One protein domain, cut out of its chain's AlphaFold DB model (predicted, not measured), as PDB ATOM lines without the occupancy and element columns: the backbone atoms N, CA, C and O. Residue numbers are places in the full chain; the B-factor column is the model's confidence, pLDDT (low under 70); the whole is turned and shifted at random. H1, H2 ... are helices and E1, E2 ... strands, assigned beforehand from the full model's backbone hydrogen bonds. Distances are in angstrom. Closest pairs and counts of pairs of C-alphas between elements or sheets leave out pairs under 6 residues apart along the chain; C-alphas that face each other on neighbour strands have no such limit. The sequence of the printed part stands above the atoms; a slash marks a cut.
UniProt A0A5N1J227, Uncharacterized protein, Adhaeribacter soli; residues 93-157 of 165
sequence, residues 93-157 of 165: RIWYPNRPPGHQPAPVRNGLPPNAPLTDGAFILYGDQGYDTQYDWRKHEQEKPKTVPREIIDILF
ATOM      1  N   ARG A  93     -14.271  35.461 -88.333       95.38
ATOM      2  CA  ARG A  93     -13.590  36.310 -87.352       95.38
ATOM      3  C   ARG A  93     -12.486  35.531 -86.663       95.38
ATOM      4  O   ARG A  93     -12.715  34.414 -86.224       95.38
ATOM      5  N   ILE A  94     -11.308  36.130 -86.521       95.50
ATOM      6  CA  ILE A  94     -10.271  35.564 -85.651       95.50
ATOM      7  C   ILE A  94     -10.581  35.970 -84.216       95.50
ATOM      8  O   ILE A  94     -10.831  37.145 -83.940       95.50
ATOM      9  N   TRP A  95     -10.535  35.008 -83.306       96.50
ATOM     10  CA  TRP A  95     -10.744  35.226 -81.887       96.50
ATOM     11  C   TRP A  95      -9.531  34.784 -81.081       96.50
ATOM     12  O   TRP A  95      -9.079  33.644 -81.178       96.50
ATOM     13  N   TYR A  96      -9.027  35.682 -80.241       95.50
ATOM     14  CA  TYR A  96      -7.915  35.400 -79.340       95.50
ATOM     15  C   TYR A  96      -8.426  35.341 -77.902       95.50
ATOM     16  O   TYR A  96      -8.801  36.385 -77.368       95.50
ATOM     17  N   PRO A  97      -8.395  34.183 -77.221       92.31
ATOM     18  CA  PRO A  97      -8.882  34.065 -75.841       92.31
ATOM     19  C   PRO A  97      -8.220  35.036 -74.850       92.31
ATOM     20  O   PRO A  97      -8.828  35.417 -73.857       92.31
ATOM     21  N   ASN A  98      -6.989  35.468 -75.141       90.44
ATOM     22  CA  ASN A  98      -6.207  36.380 -74.301       90.44
ATOM     23  C   ASN A  98      -6.432  37.867 -74.623       90.44
ATOM     24  O   ASN A  98      -5.719  38.716 -74.092       90.44
ATOM     25  N   ARG A  99      -7.375  38.198 -75.513       92.81
ATOM     26  CA  ARG A  99      -7.755  39.584 -75.806       92.81
ATOM     27  C   ARG A  99      -9.172  39.858 -75.301       92.81
ATOM     28  O   ARG A  99     -10.057  39.017 -75.468       92.81
ATOM     29  N   PRO A 100      -9.426  41.035 -74.711       93.88
ATOM     30  CA  PRO A 100     -10.776  41.406 -74.323       93.88
ATOM     31  C   PRO A 100     -11.676  41.561 -75.564       93.88
ATOM     32  O   PRO A 100     -11.175  41.917 -76.633       93.88
ATOM     33  N   PRO A 101     -13.000  41.340 -75.446       92.38
ATOM     34  CA  PRO A 101     -13.913  41.283 -76.592       92.38
ATOM     35  C   PRO A 101     -13.886  42.514 -77.518       92.38
ATOM     36  O   PRO A 101     -13.896  42.366 -78.739       92.38
ATOM     37  N   GLY A 102     -13.752  43.722 -76.956       92.81
ATOM     38  CA  GLY A 102     -13.656  44.971 -77.726       92.81
ATOM     39  C   GLY A 102     -12.316  45.206 -78.439       92.81
ATOM     40  O   GLY A 102     -12.197  46.160 -79.193       92.81
ATOM     41  N   HIS A 103     -11.305  44.362 -78.206       93.88
ATOM     42  CA  HIS A 103      -9.974  44.450 -78.835       93.88
ATOM     43  C   HIS A 103      -9.728  43.313 -79.836       93.88
ATOM     44  O   HIS A 103      -8.600  43.054 -80.264       93.88
ATOM     45  N   GLN A 104     -10.784  42.578 -80.166       95.44
ATOM     46  CA  GLN A 104     -10.734  41.496 -81.133       95.44
ATOM     47  C   GLN A 104     -10.787  42.073 -82.548       95.44
ATOM     48  O   GLN A 104     -11.477  43.072 -82.764       95.44
ATOM     49  N   PRO A 105     -10.135  41.433 -83.530       93.38
ATOM     50  CA  PRO A 105     -10.271  41.822 -84.926       93.38
ATOM     51  C   PRO A 105     -11.734  41.907 -85.367       93.38
ATOM     52  O   PRO A 105     -12.594  41.168 -84.870       93.38
ATOM     53  N   ALA A 106     -12.006  42.799 -86.314       93.50
ATOM     54  CA  ALA A 106     -13.310  42.874 -86.952       93.50
ATOM     55  C   ALA A 106     -13.586  41.603 -87.784       93.50
ATOM     56  O   ALA A 106     -12.643  40.978 -88.283       93.50
ATOM     57  N   PRO A 107     -14.860  41.208 -87.948       95.00
ATOM     58  CA  PRO A 107     -15.245  40.188 -88.916       95.00
ATOM     59  C   PRO A 107     -14.861  40.566 -90.354       95.00
ATOM     60  O   PRO A 107     -14.834  41.740 -90.714       95.00
ATOM     61  N   VAL A 108     -14.641  39.559 -91.194       92.75
ATOM     62  CA  VAL A 108     -14.327  39.692 -92.623       92.75
ATOM     63  C   VAL A 108     -15.245  38.797 -93.455       92.75
ATOM     64  O   VAL A 108     -15.609  37.710 -93.019       92.75
ATOM     65  N   ARG A 109     -15.659  39.248 -94.644       88.06
ATOM     66  CA  ARG A 109     -16.678  38.551 -95.455       88.06
ATOM     67  C   ARG A 109     -16.118  37.409 -96.307       88.06
ATOM     68  O   ARG A 109     -16.711  36.345 -96.387       88.06
ATOM     69  N   ASN A 110     -14.965  37.608 -96.937       82.38
ATOM     70  CA  ASN A 110     -14.478  36.723 -98.002       82.38
ATOM     71  C   ASN A 110     -13.368  35.776 -97.513       82.38
ATOM     72  O   ASN A 110     -12.305  35.700 -98.123       82.38
ATOM     73  N   GLY A 111     -13.594  35.087 -96.393       80.50
ATOM     74  CA  GLY A 111     -12.556  34.281 -95.744       80.50
ATOM     75  C   GLY A 111     -11.540  35.123 -94.971       80.50
ATOM     76  O   GLY A 111     -11.619  36.354 -94.927       80.50
ATOM     77  N   LEU A 112     -10.584  34.446 -94.330       83.56
ATOM     78  CA  LEU A 112      -9.440  35.107 -93.706       83.56
ATOM     79  C   LEU A 112      -8.358  35.394 -94.760       83.56
ATOM     80  O   LEU A 112      -8.132  34.557 -95.633       83.56
ATOM     81  N   PRO A 113      -7.666  36.546 -94.693       73.31
ATOM     82  CA  PRO A 113      -6.557  36.818 -95.601       73.31
ATOM     83  C   PRO A 113      -5.445  35.761 -95.435       73.31
ATOM     84  O   PRO A 113      -5.237  35.295 -94.314       73.31
ATOM     85  N   PRO A 114      -4.672  35.420 -96.486       69.31
ATOM     86  CA  PRO A 114      -3.610  34.403 -96.410       69.31
ATOM     87  C   PRO A 114      -2.557  34.664 -95.324       69.31
ATOM     88  O   PRO A 114      -2.005  33.733 -94.749       69.31
ATOM     89  N   ASN A 115      -2.319  35.941 -95.009       71.06
ATOM     90  CA  ASN A 115      -1.390  36.385 -93.968       71.06
ATOM     91  C   ASN A 115      -2.101  36.730 -92.649       71.06
ATOM     92  O   ASN A 115      -1.576  37.489 -91.834       71.06
ATOM     93  N   ALA A 116      -3.324  36.230 -92.450       78.69
ATOM     94  CA  ALA A 116      -4.032  36.359 -91.188       78.69
ATOM     95  C   ALA A 116      -3.140  35.838 -90.049       78.69
ATOM     96  O   ALA A 116      -2.644  34.714 -90.135       78.69
ATOM     97  N   PRO A 117      -2.945  36.611 -88.966       78.06
ATOM     98  CA  PRO A 117      -2.098  36.197 -87.858       78.06
ATOM     99  C   PRO A 117      -2.811  35.143 -86.999       78.06
ATOM    100  O   PRO A 117      -3.234  35.412 -85.873       78.06
ATOM    101  N   LEU A 118      -2.966  33.930 -87.524       83.56
ATOM    102  CA  LEU A 118      -3.450  32.766 -86.792       83.56
ATOM    103  C   LEU A 118      -2.343  32.295 -85.846       83.56
ATOM    104  O   LEU A 118      -1.585  31.379 -86.145       83.56
ATOM    105  N   THR A 119      -2.205  32.984 -84.715       81.12
ATOM    106  CA  THR A 119      -1.267  32.583 -83.665       81.12
ATOM    107  C   THR A 119      -1.733  31.294 -82.998       81.12
ATOM    108  O   THR A 119      -2.925  30.976 -82.993       81.12
ATOM    109  N   ASP A 120      -0.803  30.605 -82.346       79.69
ATOM    110  CA  ASP A 120      -1.110  29.480 -81.468       79.69
ATOM    111  C   ASP A 120      -2.212  29.835 -80.456       79.69
ATOM    112  O   ASP A 120      -2.181  30.891 -79.813       79.69
ATOM    113  N   GLY A 121      -3.212  28.957 -80.343       86.38
ATOM    114  CA  GLY A 121      -4.361  29.115 -79.450       86.38
ATOM    115  C   GLY A 121      -5.418  30.125 -79.912       86.38
ATOM    116  O   GLY A 121      -6.319  30.453 -79.135       86.38
ATOM    117  N   ALA A 122      -5.318  30.648 -81.138       94.00
ATOM    118  CA  ALA A 122      -6.395  31.415 -81.754       94.00
ATOM    119  C   ALA A 122      -7.533  30.497 -82.230       94.00
ATOM    120  O   ALA A 122      -7.364  29.297 -82.432       94.00
ATOM    121  N   PHE A 123      -8.703  31.093 -82.434       96.25
ATOM    122  CA  PHE A 123      -9.873  30.424 -82.989       96.25
ATOM    123  C   PHE A 123     -10.340  31.154 -84.241       96.25
ATOM    124  O   PHE A 123     -10.280  32.383 -84.309       96.25
ATOM    125  N   ILE A 124     -10.855  30.405 -85.209       95.94
ATOM    126  CA  ILE A 124     -11.651  30.956 -86.305       95.94
ATOM    127  C   ILE A 124     -13.112  30.825 -85.900       95.94
ATOM    128  O   ILE A 124     -13.577  29.725 -85.630       95.94
ATOM    129  N   LEU A 125     -13.838  31.931 -85.832       96.50
ATOM    130  CA  LEU A 125     -15.278  31.927 -85.627       96.50
ATOM    131  C   LEU A 125     -15.977  31.956 -86.980       96.50
ATOM    132  O   LEU A 125     -15.625  32.773 -87.836       96.50
ATOM    133  N   TYR A 126     -16.973  31.094 -87.142       95.56
ATOM    134  CA  TYR A 126     -17.835  31.044 -88.316       95.56
ATOM    135  C   TYR A 126     -19.210  30.507 -87.918       95.56
ATOM    136  O   TYR A 126     -19.307  29.469 -87.257       95.56
ATOM    137  N   GLY A 127     -20.266  31.235 -88.289       93.50
ATOM    138  CA  GLY A 127     -21.602  30.993 -87.748       93.50
ATOM    139  C   GLY A 127     -21.608  31.179 -86.230       93.50
ATOM    140  O   GLY A 127     -21.220  32.233 -85.735       93.50
ATOM    141  N   ASP A 128     -22.004  30.142 -85.501       94.06
ATOM    142  CA  ASP A 128     -22.038  30.071 -84.037       94.06
ATOM    143  C   ASP A 128     -20.921  29.181 -83.448       94.06
ATOM    144  O   ASP A 128     -20.889  28.921 -82.244       94.06
ATOM    145  N   GLN A 129     -19.975  28.728 -84.277       95.44
ATOM    146  CA  GLN A 129     -18.912  27.801 -83.882       95.44
ATOM    147  C   GLN A 129     -17.530  28.461 -83.875       95.44
ATOM    148  O   GLN A 129     -17.249  29.391 -84.635       95.44
ATOM    149  N   GLY A 130     -16.659  27.962 -82.994       95.94
ATOM    150  CA  GLY A 130     -15.253  28.347 -82.912       95.94
ATOM    151  C   GLY A 130     -14.340  27.164 -83.219       95.94
ATOM    152  O   GLY A 130     -14.385  26.149 -82.528       95.94
ATOM    153  N   TYR A 131     -13.487  27.320 -84.225       95.38
ATOM    154  CA  TYR A 131     -12.568  26.299 -84.714       95.38
ATOM    155  C   TYR A 131     -11.150  26.587 -84.213       95.38
ATOM    156  O   TYR A 131     -10.562  27.611 -84.557       95.38
ATOM    157  N   ASP A 132     -10.618  25.692 -83.379       94.44
ATOM    158  CA  ASP A 132      -9.259  25.759 -82.822       94.44
ATOM    159  C   ASP A 132      -8.212  25.646 -83.941       94.44
ATOM    160  O   ASP A 132      -8.199  24.656 -84.674       94.44
ATOM    161  N   THR A 133      -7.322  26.633 -84.071       92.00
ATOM    162  CA  THR A 133      -6.278  26.634 -85.111       92.00
ATOM    163  C   THR A 133      -5.227  25.539 -84.912       92.00
ATOM    164  O   THR A 133      -4.488  25.222 -85.843       92.00
ATOM    165  N   GLN A 134      -5.162  24.937 -83.722       91.12
ATOM    166  CA  GLN A 134      -4.199  23.900 -83.353       91.12
ATOM    167  C   GLN A 134      -4.794  22.485 -83.352       91.12
ATOM    168  O   GLN A 134      -4.127  21.533 -82.925       91.12
ATOM    169  N   TYR A 135      -6.022  22.323 -83.848       92.50
ATOM    170  CA  TYR A 135      -6.671  21.028 -84.003       92.50
ATOM    171  C   TYR A 135      -6.735  20.588 -85.472       92.50
ATOM    172  O   TYR A 135      -6.951  21.392 -86.379       92.50
ATOM    173  N   ASP A 136      -6.549  19.287 -85.708       93.12
ATOM    174  CA  ASP A 136      -6.576  18.702 -87.049       93.12
ATOM    175  C   ASP A 136      -8.020  18.517 -87.545       93.12
ATOM    176  O   ASP A 136      -8.597  17.426 -87.490       93.12
ATOM    177  N   TRP A 137      -8.624  19.610 -88.011       92.75
ATOM    178  CA  TRP A 137      -9.990  19.601 -88.531       92.75
ATOM    179  C   TRP A 137     -10.149  18.785 -89.816       92.75
ATOM    180  O   TRP A 137     -11.235  18.271 -90.063       92.75
ATOM    181  N   ARG A 138      -9.080  18.595 -90.605       92.94
ATOM    182  CA  ARG A 138      -9.112  17.696 -91.771       92.94
ATOM    183  C   ARG A 138      -9.371  16.266 -91.339       92.94
ATOM    184  O   ARG A 138     -10.259  15.613 -91.879       92.94
ATOM    185  N   LYS A 139      -8.612  15.790 -90.352       92.50
ATOM    186  CA  LYS A 139      -8.818  14.457 -89.791       92.50
ATOM    187  C   LYS A 139     -10.207  14.330 -89.161       92.50
ATOM    188  O   LYS A 139     -10.869  13.318 -89.361       92.50
ATOM    189  N   HIS A 140     -10.665  15.360 -88.448       93.75
ATOM    190  CA  HIS A 140     -12.012  15.372 -87.872       93.75
ATOM    191  C   HIS A 140     -13.100  15.196 -88.934       93.75
ATOM    192  O   HIS A 140     -13.976  14.359 -88.765       93.75
ATOM    193  N   GLU A 141     -13.027  15.949 -90.031       94.25
ATOM    194  CA  GLU A 141     -13.989  15.879 -91.134       94.25
ATOM    195  C   GLU A 141     -13.931  14.528 -91.869       94.25
ATOM    196  O   GLU A 141     -14.957  14.011 -92.296       94.25
ATOM    197  N   GLN A 142     -12.756  13.897 -91.967       93.56
ATOM    198  CA  GLN A 142     -12.637  12.531 -92.499       93.56
ATOM    199  C   GLN A 142     -13.337  11.498 -91.608       93.56
ATOM    200  O   GLN A 142     -14.003  10.595 -92.111       93.56
ATOM    201  N   GLU A 143     -13.178  11.617 -90.289       94.62
ATOM    202  CA  GLU A 143     -13.822  10.728 -89.315       94.62
ATOM    203  C   GLU A 143     -15.328  11.007 -89.191       94.62
ATOM    204  O   GLU A 143     -16.114  10.093 -88.935       94.62
ATOM    205  N   LYS A 144     -15.730  12.270 -89.361       93.88
ATOM    206  CA  LYS A 144     -17.104  12.762 -89.229       93.88
ATOM    207  C   LYS A 144     -17.458  13.688 -90.396       93.88
ATOM    208  O   LYS A 144     -17.437  14.909 -90.235       93.88
ATOM    209  N   PRO A 145     -17.822  13.118 -91.553       93.38
ATOM    210  CA  PRO A 145     -18.122  13.908 -92.738       93.38
ATOM    211  C   PRO A 145     -19.280  14.884 -92.522       93.38
ATOM    212  O   PRO A 145     -20.266  14.561 -91.856       93.38
ATOM    213  N   LYS A 146     -19.189  16.039 -93.181       92.56
ATOM    214  CA  LYS A 146     -20.157  17.141 -93.207       92.56
ATOM    215  C   LYS A 146     -20.368  17.818 -91.850       92.56
ATOM    216  O   LYS A 146     -21.450  18.344 -91.600       92.56
ATOM    217  N   THR A 147     -19.361  17.808 -90.975       93.62
ATOM    218  CA  THR A 147     -19.430  18.480 -89.664       93.62
ATOM    219  C   THR A 147     -18.588  19.746 -89.602       93.62
ATOM    220  O   THR A 147     -18.891  20.643 -88.817       93.62
ATOM    221  N   VAL A 148     -17.569  19.852 -90.454       93.88
ATOM    222  CA  VAL A 148     -16.714  21.030 -90.571       93.88
ATOM    223  C   VAL A 148     -16.988  21.712 -91.914       93.88
ATOM    224  O   VAL A 148     -16.904  21.061 -92.956       93.88
ATOM    225  N   PRO A 149     -17.287  23.023 -91.939       93.06
ATOM    226  CA  PRO A 149     -17.413  23.761 -93.190       93.06
ATOM    227  C   PRO A 149     -16.123  23.681 -94.006       93.06
ATOM    228  O   PRO A 149     -15.016  23.798 -93.467       93.06
ATOM    229  N   ARG A 150     -16.259  23.506 -95.321       91.06
ATOM    230  CA  ARG A 150     -15.114  23.325 -96.220       91.06
ATOM    231  C   ARG A 150     -14.166  24.524 -96.185       91.06
ATOM    232  O   ARG A 150     -12.955  24.359 -96.237       91.06
ATOM    233  N   GLU A 151     -14.711  25.714 -96.004       89.69
ATOM    234  CA  GLU A 151     -13.976  26.971 -95.943       89.69
ATOM    235  C   GLU A 151     -13.023  27.012 -94.743       89.69
ATOM    236  O   GLU A 151     -11.918  27.539 -94.845       89.69
ATOM    237  N   ILE A 152     -13.400  26.397 -93.616       92.12
ATOM    238  CA  ILE A 152     -12.519  26.269 -92.447       92.12
ATOM    239  C   ILE A 152     -11.335  25.355 -92.765       92.12
ATOM    240  O   ILE A 152     -10.199  25.663 -92.396       92.12
ATOM    241  N   ILE A 153     -11.586  24.254 -93.478       91.88
ATOM    242  CA  ILE A 153     -10.533  23.344 -93.931       91.88
ATOM    243  C   ILE A 153      -9.579  24.059 -94.892       91.88
ATOM    244  O   ILE A 153      -8.364  23.961 -94.721       91.88
ATOM    245  N   ASP A 154     -10.108  24.807 -95.857       89.12
ATOM    246  CA  ASP A 154      -9.304  25.518 -96.855       89.12
ATOM    247  C   ASP A 154      -8.467  26.650 -96.226       89.12
ATOM    248  O   ASP A 154      -7.324  26.861 -96.628       89.12
ATOM    249  N   ILE A 155      -8.984  27.337 -95.199       87.50
ATOM    250  CA  ILE A 155      -8.246  28.383 -94.469       87.50
ATOM    251  C   ILE A 155      -7.114  27.795 -93.618       87.50
ATOM    252  O   ILE A 155      -5.996  28.308 -93.636       87.50
ATOM    253  N   LEU A 156      -7.392  26.752 -92.830       87.81
ATOM    254  CA  LEU A 156      -6.407  26.178 -91.899       87.81
ATOM    255  C   LEU A 156      -5.364  25.316 -92.605       87.81
ATOM    256  O   LEU A 156      -4.250  25.113 -92.113       87.81
ATOM    257  N   PHE A 157      -5.736  24.792 -93.763       86.69
ATOM    258  CA  PHE A 157      -4.907  23.916 -94.552       86.69
ATOM    259  C   PHE A 157      -5.045  24.308 -96.024       86.69
ATOM    260  O   PHE A 157      -5.649  23.572 -96.811       86.69
TER     261      PHE A 157
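This is residues 93 to 157 of the 165 residues of an uncharacterized protein of Adhaeribacter soli (UniProt A0A5N1J227). With little regular structure, the model has a small three-strand sheet near its middle, the long loop of residues 96 to 122 reaching beyond E1 at one end, H1 at the other end and H2 grazing the sheet. E1, E2 and E3 form a meander, each strand the antiparallel neighbour of the one before. The printed part has 65 residues, 25 in named elements, of mixed class; it is compact, radius of gyration of the C-alphas 11.9 A, spanning 36 by 23 by 22 A.

E1, residues 93 to 95, and E2, residues 123 to 126, form a hairpin, N 95 to O 123 2.8 A. E2 and E3, residues 129 to 132, form another, N 131 to O 124 2.8 A. H2, residues 150 to 156, only grazes the sheet; the closest C-alphas of E3 and H2, Tyr 131 and Ile 152, are 7.7 A apart. H1, residues 137 to 143, is not on the sheet; it is close to H2 but not clearly touching, closest C-alphas Arg 138 and Ile 153, 6.2 A, at a steep tilt of 44 degrees, opposite ways. Every O i to N i+4 pair of H1 and H2 is within hydrogen-bond range.

E1, 6.3 A, begins at C-alpha 93 (-13.590, 36.310, -87.352); E2 is 9.6 A, E3 9.9 A, H1 9.7 A; H2, 10.1 A, ends at C-alpha 156 (-6.407, 26.178, -91.899).

The farthest C-alphas, Gly 102 and Glu 143, are 36.2 A apart. The link from E1 to E2, 27 residues, is long. The printed part has no cut; residue 114 alone has pLDDT under 70.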